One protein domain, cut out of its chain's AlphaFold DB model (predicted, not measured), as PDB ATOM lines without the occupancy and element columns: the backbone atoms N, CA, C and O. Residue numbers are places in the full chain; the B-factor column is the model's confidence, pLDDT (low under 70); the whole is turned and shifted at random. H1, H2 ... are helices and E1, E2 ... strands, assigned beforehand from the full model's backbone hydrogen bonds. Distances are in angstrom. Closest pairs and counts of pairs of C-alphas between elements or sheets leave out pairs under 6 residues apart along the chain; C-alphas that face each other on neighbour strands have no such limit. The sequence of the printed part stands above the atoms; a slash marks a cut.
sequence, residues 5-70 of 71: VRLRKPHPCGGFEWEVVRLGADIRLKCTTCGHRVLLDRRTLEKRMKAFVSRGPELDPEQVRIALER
ATOM      1  N   VAL A   5     -28.252  40.529   0.215       97.44
ATOM      2  CA  VAL A   5     -28.634  41.925   0.413       97.44
ATOM      3  C   VAL A   5     -27.467  42.713   0.977       97.44
ATOM      4  O   VAL A   5     -26.657  42.210   1.757       97.44
ATOM      5  N   ARG A   6     -27.401  43.991   0.615       98.25
ATOM      6  CA  ARG A   6     -26.462  44.940   1.204       98.25
ATOM      7  C   ARG A   6     -27.170  45.770   2.257       98.25
ATOM      8  O   ARG A   6     -28.183  46.409   1.964       98.25
ATOM      9  N   LEU A   7     -26.616  45.822   3.465       98.25
ATOM     10  CA  LEU A   7     -27.099  46.718   4.517       98.25
ATOM     11  C   LEU A   7     -26.388  48.078   4.460       98.25
ATOM     12  O   LEU A   7     -25.283  48.213   3.939       98.25
ATOM     13  N   ARG A   8     -27.044  49.114   4.993       97.94
ATOM     14  CA  ARG A   8     -26.516  50.488   5.067       97.94
ATOM     15  C   ARG A   8     -25.356  50.615   6.053       97.94
ATOM     16  O   ARG A   8     -24.442  51.391   5.802       97.94
ATOM     17  N   LYS A   9     -25.408  49.879   7.168       96.88
ATOM     18  CA  LYS A   9     -24.358  49.859   8.195       96.88
ATOM     19  C   LYS A   9     -23.478  48.615   8.031       96.88
ATOM     20  O   LYS A   9     -24.031  47.555   7.725       96.88
ATOM     21  N   PRO A  10     -22.159  48.725   8.262       97.50
ATOM     22  CA  PRO A  10     -21.284  47.564   8.267       97.50
ATOM     23  C   PRO A  10     -21.601  46.649   9.454       97.50
ATOM     24  O   PRO A  10     -22.008  47.099  10.528       97.50
ATOM     25  N   HIS A  11     -21.380  45.355   9.257       97.25
ATOM     26  CA  HIS A  11     -21.184  44.402  10.342       97.25
ATOM     27  C   HIS A  11     -19.923  44.784  11.143       97.25
ATOM     28  O   HIS A  11     -19.002  45.340  10.543       97.25
ATOM     29  N   PRO A  12     -19.791  44.441  12.441       97.50
ATOM     30  CA  PRO A  12     -18.555  44.684  13.186       97.50
ATOM     31  C   PRO A  12     -17.286  44.097  12.546       97.50
ATOM     32  O   PRO A  12     -16.202  44.604  12.796       97.50
ATOM     33  N   CYS A  13     -17.403  43.087  11.672       98.06
ATOM     34  CA  CYS A  13     -16.266  42.567  10.897       98.06
ATOM     35  C   CYS A  13     -15.897  43.401   9.647       98.06
ATOM     36  O   CYS A  13     -15.025  42.993   8.889       98.06
ATOM     37  N   GLY A  14     -16.610  44.493   9.355       97.94
ATOM     38  CA  GLY A  14     -16.423  45.338   8.165       97.94
ATOM     39  C   GLY A  14     -17.244  44.941   6.929       97.94
ATOM     40  O   GLY A  14     -17.354  45.726   5.990       97.94
ATOM     41  N   GLY A  15     -17.868  43.759   6.922       97.88
ATOM     42  CA  GLY A  15     -18.705  43.290   5.812       97.88
ATOM     43  C   GLY A  15     -20.041  44.035   5.705       97.88
ATOM     44  O   GLY A  15     -20.648  44.401   6.712       97.88
ATOM     45  N   PHE A  16     -20.535  44.229   4.481       98.44
ATOM     46  CA  PHE A  16     -21.831  44.884   4.219       98.44
ATOM     47  C   PHE A  16     -22.894  43.937   3.668       98.44
ATOM     48  O   PHE A  16     -24.069  44.303   3.609       98.44
ATOM     49  N   GLU A  17     -22.474  42.757   3.230       98.31
ATOM     50  CA  GLU A  17     -23.285  41.824   2.466       98.31
ATOM     51  C   GLU A  17     -23.736  40.666   3.343       98.31
ATOM     52  O   GLU A  17     -22.992  40.137   4.178       98.31
ATOM     53  N   TRP A  18     -25.004  40.324   3.170       98.19
ATOM     54  CA  TRP A  18     -25.706  39.376   4.006       98.19
ATOM     55  C   TRP A  18     -26.530  38.443   3.137       98.19
ATOM     56  O   TRP A  18     -27.388  38.882   2.379       98.19
ATOM     57  N   GLU A  19     -26.277  37.153   3.284       97.19
ATOM     58  CA  GLU A  19     -27.070  36.079   2.704       97.19
ATOM     59  C   GLU A  19     -28.368  35.927   3.510       97.19
ATOM     60  O   GLU A  19     -28.337  35.799   4.741       97.19
ATOM     61  N   VAL A  20     -29.512  35.945   2.827       95.69
ATOM     62  CA  VAL A  20     -30.817  35.649   3.425       95.69
ATOM     63  C   VAL A  20     -30.952  34.137   3.555       95.69
ATOM     64  O   VAL A  20     -31.192  33.427   2.582       95.69
ATOM     65  N   VAL A  21     -30.812  33.643   4.783       94.81
ATOM     66  CA  VAL A  21     -30.822  32.204   5.081       94.81
ATOM     67  C   VAL A  21     -32.243  31.683   5.286       94.81
ATOM     68  O   VAL A  21     -32.547  30.543   4.951       94.81
ATOM     69  N   ARG A  22     -33.124  32.499   5.875       92.56
ATOM     70  CA  ARG A  22     -34.521  32.134   6.142       92.56
ATOM     71  C   ARG A  22     -35.409  33.364   6.068       92.56
ATOM     72  O   ARG A  22     -35.098  34.376   6.697       92.56
ATOM     73  N   LEU A  23     -36.550  33.214   5.403       91.06
ATOM     74  CA  LEU A  23     -37.680  34.135   5.472       91.06
ATOM     75  C   LEU A  23     -38.758  33.568   6.412       91.06
ATOM     76  O   LEU A  23     -38.996  32.361   6.445       91.06
ATOM     77  N   GLY A  24     -39.378  34.433   7.211       89.75
ATOM     78  CA  GLY A  24     -40.394  34.084   8.206       89.75
ATOM     79  C   GLY A  24     -40.803  35.317   9.014       89.75
ATOM     80  O   GLY A  24     -40.591  36.437   8.551       89.75
ATOM     81  N   ALA A  25     -41.356  35.114  10.217       89.25
ATOM     82  CA  ALA A  25     -41.639  36.208  11.158       89.25
ATOM     83  C   ALA A  25     -40.364  37.012  11.477       89.25
ATOM     84  O   ALA A  25     -40.340  38.234  11.325       89.25
ATOM     85  N   ASP A  26     -39.283  36.292  11.786       94.44
ATOM     86  CA  ASP A  26     -37.922  36.815  11.821       94.44
ATOM     87  C   ASP A  26     -37.133  36.335  10.605       94.44
ATOM     88  O   ASP A  26     -37.219  35.173  10.181       94.44
ATOM     89  N   ILE A  27     -36.311  37.233  10.074       95.81
ATOM     90  CA  ILE A  27     -35.452  36.994   8.925       95.81
ATOM     91  C   ILE A  27     -34.051  36.681   9.437       95.81
ATOM     92  O   ILE A  27     -33.428  37.483  10.138       95.81
ATOM     93  N   ARG A  28     -33.543  35.498   9.079       96.88
ATOM     94  CA  ARG A  28     -32.178  35.095   9.426       96.88
ATOM     95  C   ARG A  28     -31.225  35.537   8.333       96.88
ATOM     96  O   ARG A  28     -31.362  35.113   7.186       96.88
ATOM     97  N   LEU A  29     -30.228  36.318   8.722       97.25
ATOM     98  CA  LEU A  29     -29.154  36.775   7.852       97.25
ATOM     99  C   LEU A  29     -27.829  36.149   8.268       97.25
ATOM    100  O   LEU A  29     -27.580  35.951   9.459       97.25
ATOM    101  N   LYS A  30     -26.964  35.882   7.295       97.88
ATOM    102  CA  LYS A  30     -25.589  35.419   7.501       97.88
ATOM    103  C   LYS A  30     -24.624  36.364   6.799       97.88
ATOM    104  O   LYS A  30     -24.773  36.622   5.611       97.88
ATOM    105  N   CYS A  31     -23.641  36.884   7.525       98.44
ATOM    106  CA  CYS A  31     -22.611  37.737   6.943       98.44
ATOM    107  C   CYS A  31     -21.771  36.920   5.956       98.44
ATOM    108  O   CYS A  31     -21.244  35.866   6.321       98.44
ATOM    109  N   THR A  32     -21.616  37.413   4.727       97.75
ATOM    110  CA  THR A  32     -20.842  36.715   3.686       97.75
ATOM    111  C   THR A  32     -19.335  36.756   3.951       97.75
ATOM    112  O   THR A  32     -18.611  35.894   3.472       97.75
ATOM    113  N   THR A  33     -18.858  37.709   4.762       98.06
ATOM    114  CA  THR A  33     -17.433  37.868   5.099       98.06
ATOM    115  C   THR A  33     -16.972  36.960   6.240       98.06
ATOM    116  O   THR A  33     -15.898  36.379   6.158       98.06
ATOM    117  N   CYS A  34     -17.747  36.845   7.324       98.31
ATOM    118  CA  CYS A  34     -17.319  36.129   8.541       98.31
ATOM    119  C   CYS A  34     -18.249  34.985   8.970       98.31
ATOM    120  O   CYS A  34     -17.988  34.318   9.965       98.31
ATOM    121  N   GLY A  35     -19.371  34.773   8.276       98.06
ATOM    122  CA  GLY A  35     -20.319  33.697   8.576       98.06
ATOM    123  C   GLY A  35     -21.201  33.910   9.814       98.06
ATOM    124  O   GLY A  35     -22.078  33.079  10.069       98.06
ATOM    125  N   HIS A  36     -21.023  35.005  10.564       98.19
ATOM    126  CA  HIS A  36     -21.862  35.318  11.724       98.19
ATOM    127  C   HIS A  36     -23.330  35.502  11.321       98.19
ATOM    128  O   HIS A  36     -23.631  36.034  10.248       98.19
ATOM    129  N   ARG A  37     -24.252  35.060  12.183       97.69
ATOM    130  CA  ARG A  37     -25.690  35.043  11.899       97.69
ATOM    131  C   ARG A  37     -26.441  35.968  12.839       97.69
ATOM    132  O   ARG A  37     -26.205  35.943  14.039       97.69
ATOM    133  N   VAL A  38     -27.402  36.703  12.294       96.88
ATOM    134  CA  VAL A  38     -28.305  37.563  13.065       96.88
ATOM    135  C   VAL A  38     -29.755  37.276  12.693       96.88
ATOM    136  O   VAL A  38     -30.046  36.815  11.586       96.88
ATOM    137  N   LEU A  39     -30.660  37.547  13.627       97.00
ATOM    138  CA  LEU A  39     -32.097  37.590  13.382       97.00
ATOM    139  C   LEU A  39     -32.527  39.050  13.385       97.00
ATOM    140  O   LEU A  39     -32.172  39.795  14.298       97.00
ATOM    141  N   LEU A  40     -33.257  39.457  12.354       96.12
ATOM    142  CA  LEU A  40     -33.897  40.764  12.283       96.12
ATOM    143  C   LEU A  40     -35.370  40.566  11.963       96.12
ATOM    144  O   LEU A  40     -35.712  39.774  11.085       96.12
ATOM    145  N   ASP A  41     -36.231  41.342  12.608       96.94
ATOM    146  CA  ASP A  41     -37.603  41.470  12.145       96.94
ATOM    147  C   ASP A  41     -37.636  42.139  10.757       96.94
ATOM    148  O   ASP A  41     -36.705  42.843  10.332       96.94
ATOM    149  N   ARG A  42     -38.744  41.930  10.047       95.19
ATOM    150  CA  ARG A  42     -38.924  42.424   8.679       95.19
ATOM    151  C   ARG A  42     -38.761  43.940   8.564       95.19
ATOM    152  O   ARG A  42     -38.055  44.415   7.675       95.19
ATOM    153  N   ARG A  43     -39.362  44.703   9.479       96.00
ATOM    154  CA  ARG A  43     -39.342  46.174   9.449       96.00
ATOM    155  C   ARG A  43     -37.928  46.712   9.660       96.00
ATOM    156  O   ARG A  43     -37.532  47.701   9.038       96.00
ATOM    157  N   THR A  44     -37.158  46.077  10.536       96.38
ATOM    158  CA  THR A  44     -35.762  46.427  10.787       96.38
ATOM    159  C   THR A  44     -34.894  46.125   9.574       96.38
ATOM    160  O   THR A  44     -34.066  46.967   9.208       96.38
ATOM    161  N   LEU A  45     -35.089  44.974   8.921       96.06
ATOM    162  CA  LEU A  45     -34.376  44.656   7.687       96.06
ATOM    163  C   LEU A  45     -34.687  45.669   6.584       96.06
ATOM    164  O   LEU A  45     -33.757  46.250   6.033       96.06
ATOM    165  N   GLU A  46     -35.962  45.950   6.313       95.44
ATOM    166  CA  GLU A  46     -36.383  46.889   5.263       95.44
ATOM    167  C   GLU A  46     -35.750  48.279   5.440       95.44
ATOM    168  O   GLU A  46     -35.206  48.845   4.493       95.44
ATOM    169  N   LYS A  47     -35.714  48.804   6.672       97.38
ATOM    170  CA  LYS A  47     -35.066  50.094   6.972       97.38
ATOM    171  C   LYS A  47     -33.549  50.070   6.781       97.38
ATOM    172  O   LYS A  47     -32.953  51.063   6.359       97.38
ATOM    173  N   ARG A  48     -32.896  48.968   7.161       97.25
ATOM    174  CA  ARG A  48     -31.431  48.835   7.114       97.25
ATOM    175  C   ARG A  48     -30.925  48.424   5.740       97.25
ATOM    176  O   ARG A  48     -29.749  48.653   5.463       97.25
ATOM    177  N   MET A  49     -31.765  47.834   4.899       97.25
ATOM    178  CA  MET A  49     -31.396  47.395   3.564       97.25
ATOM    179  C   MET A  49     -31.113  48.604   2.668       97.25
ATOM    180  O   MET A  49     -31.798  49.631   2.704       97.25
ATOM    181  N   LYS A  50     -30.040  48.489   1.888       97.88
ATOM    182  CA  LYS A  50     -29.647  49.467   0.876       97.88
ATOM    183  C   LYS A  50     -30.059  48.995  -0.514       97.88
ATOM    184  O   LYS A  50     -30.631  49.780  -1.257       97.88
ATOM    185  N   ALA A  51     -29.748  47.746  -0.851       96.94
ATOM    186  CA  ALA A  51     -30.032  47.153  -2.154       96.94
ATOM    187  C   ALA A  51     -29.954  45.620  -2.090       96.94
ATOM    188  O   ALA A  51     -29.338  45.065  -1.174       96.94
ATOM    189  N   PHE A  52     -30.520  44.959  -3.097       96.25
ATOM    190  CA  PHE A  52     -30.159  43.584  -3.438       96.25
ATOM    191  C   PHE A  52     -28.802  43.582  -4.154       96.25
ATOM    192  O   PHE A  52     -28.548  44.443  -4.993       96.25
ATOM    193  N   VAL A  53     -27.941  42.634  -3.795       96.38
ATOM    194  CA  VAL A  53     -26.656  42.359  -4.461       96.38
ATOM    195  C   VAL A  53     -26.832  41.220  -5.454       96.38
ATOM    196  O   VAL A  53     -26.411  41.326  -6.599       96.38
ATOM    197  N   SER A  54     -27.512  40.157  -5.029       94.06
ATOM    198  CA  SER A  54     -27.950  39.074  -5.898       94.06
ATOM    199  C   SER A  54     -29.335  38.602  -5.481       94.06
ATOM    200  O   SER A  54     -29.734  38.697  -4.314       94.06
ATOM    201  N   ARG A  55     -30.073  38.099  -6.463       89.06
ATOM    202  CA  ARG A  55     -31.285  37.317  -6.247       89.06
ATOM    203  C   ARG A  55     -30.886  35.856  -6.407       89.06
ATOM    204  O   ARG A  55     -30.086  35.536  -7.285       89.06
ATOM    205  N   GLY A  56     -31.387  34.993  -5.532       78.25
ATOM    206  CA  GLY A  56     -31.248  33.553  -5.686       78.25
ATOM    207  C   GLY A  56     -31.887  33.078  -6.993       78.25
ATOM    208  O   GLY A  56     -32.562  33.868  -7.658       78.25
ATOM    209  N   PRO A  57     -31.687  31.801  -7.366       73.62
ATOM    210  CA  PRO A  57     -32.284  31.262  -8.579       73.62
ATOM    211  C   PRO A  57     -33.790  31.515  -8.543       73.62
ATOM    212  O   PRO A  57     -34.458  31.181  -7.558       73.62
ATOM    213  N   GLU A  58     -34.288  32.173  -9.587       63.84
ATOM    214  CA  GLU A  58     -35.715  32.301  -9.819       63.84
ATOM    215  C   GLU A  58     -36.257  30.877  -9.915       63.84
ATOM    216  O   GLU A  58     -35.748  30.066 -10.691       63.84
ATOM    217  N   LEU A  59     -37.193  30.529  -9.034       65.62
ATOM    218  CA  LEU A  59     -37.849  29.240  -9.144       65.62
ATOM    219  C   LEU A  59     -38.691  29.307 -10.412       65.62
ATOM    220  O   LEU A  59     -39.658  30.067 -10.464       65.62
ATOM    221  N   ASP A  60     -38.290  28.539 -11.422       70.19
ATOM    222  CA  ASP A  60     -39.108  28.306 -12.603       70.19
ATOM    223  C   ASP A  60     -40.480  27.793 -12.120       70.19
ATOM    224  O   ASP A  60     -40.526  26.796 -11.387       70.19
ATOM    225  N   PRO A  61     -41.594  28.464 -12.470       70.75
ATOM    226  CA  PRO A  61     -42.935  28.024 -12.102       70.75
ATOM    227  C   PRO A  61     -43.199  26.547 -12.425       70.75
ATOM    228  O   PRO A  61     -43.939  25.883 -11.698       70.75
ATOM    229  N   GLU A  62     -42.553  26.011 -13.462       76.69
ATOM    230  CA  GLU A  62     -42.657  24.602 -13.824       76.69
ATOM    231  C   GLU A  62     -41.929  23.680 -12.836       76.69
ATOM    232  O   GLU A  62     -42.459  22.638 -12.450       76.69
ATOM    233  N   GLN A  63     -40.763  24.090 -12.329       69.81
ATOM    234  CA  GLN A  63     -40.055  23.360 -11.271       69.81
ATOM    235  C   GLN A  63     -40.846  23.340  -9.959       69.81
ATOM    236  O   GLN A  63     -40.825  22.335  -9.248       69.81
ATOM    237  N   VAL A  64     -41.556  24.429  -9.640       73.00
ATOM    238  CA  VAL A  64     -42.437  24.488  -8.462       73.00
ATOM    239  C   VAL A  64     -43.610  23.522  -8.623       73.00
ATOM    240  O   VAL A  64     -43.901  22.774  -7.695       73.00
ATOM    241  N   ARG A  65     -44.247  23.494  -9.800       78.44
ATOM    242  CA  ARG A  65     -45.362  22.585 -10.100       78.44
ATOM    243  C   ARG A  65     -44.960  21.118  -9.946       78.44
ATOM    244  O   ARG A  65     -45.579  20.397  -9.172       78.44
ATOM    245  N   ILE A  66     -43.862  20.717 -10.592       75.81
ATOM    246  CA  ILE A  66     -43.338  19.343 -10.537       75.81
ATOM    247  C   ILE A  66     -42.991  18.924  -9.100       75.81
ATOM    248  O   ILE A  66     -43.137  17.756  -8.748       75.81
ATOM    249  N   ALA A  67     -42.513  19.848  -8.261       71.12
ATOM    250  CA  ALA A  67     -42.201  19.555  -6.862       71.12
ATOM    251  C   ALA A  67     -43.454  19.337  -5.994       71.12
ATOM    252  O   ALA A  67     -43.380  18.572  -5.041       71.12
ATOM    253  N   LEU A  68     -44.580  19.986  -6.313       73.50
ATOM    254  CA  LEU A  68     -45.833  19.898  -5.551       73.50
ATOM    255  C   LEU A  68     -46.710  18.693  -5.934       73.50
ATOM    256  O   LEU A  68     -47.551  18.286  -5.144       73.50
ATOM    257  N   GLU A  69     -46.533  18.128  -7.130       80.25
ATOM    258  CA  GLU A  69     -47.325  16.993  -7.645       80.25
ATOM    259  C   GLU A  69     -46.725  15.611  -7.310       80.25
ATOM    260  O   GLU A  69     -47.258  14.586  -7.733       80.25
ATOM    261  N   ARG A  70     -45.591  15.562  -6.596       67.38
ATOM    262  CA  ARG A  70     -44.839  14.327  -6.283       67.38
ATOM    263  C   ARG A  70     -44.991  13.831  -4.834       67.38
ATOM    264  O   ARG A  70     -44.267  12.906  -4.467       67.38
TER     265      ARG A  70
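AT A GLANCE: This is residues 5 to 70 of the 71 residues of the protein "DUF951 domain-containing protein" of Dehalococcoidia bacterium (UniProt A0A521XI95). A small, strongly twisted and curled sheet of five strands, open between its edge strands E4 and E5, makes a compact body with the short helix H1 beside it. Residues 57 to 70, which include H2, stick out from this body as a free arm and make the length. The printed part has 66 residues, in the order E1 E2 E3 E4 H1 E5 H2; the antiparallel sheet runs E4 E3 E2 E1 E5, and the class is mixed. The whole is loose, with a radius of gyration of the C-alphas of 14.3 A and spans of 45 by 22 by 20 A.

HOW THE PARTS SIT: E1, residues 5 to 7, E2, residues 17 to 22, E3, residues 26 to 31, and E4, residues 37 to 41, form a meander, each strand the antiparallel neighbour of the one before, in three hairpins. N 18 and O 5 are 2.9 A apart, N 19 and O 30 2.8 A, and N 27 and O 40 2.8 A. E5, residues 49 to 54, is antiparallel to E1, with N 6 and O 51 at 2.8 A. H1, residues 42 to 48, is on the sheet at its level, 2.0 A in height; its closest C-alphas to E3 are Arg 42 and Ile 27, 6.4 A apart. H2, residues 61 to 68, is not on the sheet and is apart from H1. In H1 and H2 every O i to N i+4 pair is within hydrogen-bond range.

IN THESE COORDINATES: E1 begins at C-alpha 5 (-28.634, 41.925, 0.413) and is 6.5 A long. E2 measures 15.3 A, E3 16.1 A, E4 13.5 A, H1 10.0 A and E5 13.1 A. H2, 10.8 A, ends at C-alpha 68 (-45.833, 19.898, -5.551).

THE WHOLE: The C-alphas farthest apart, Pro 12 and Glu 69, are 45.0 A apart. The printed part has no cut and no long link. Residues 58 to 59, 63 and 70 have pLDDT under 70.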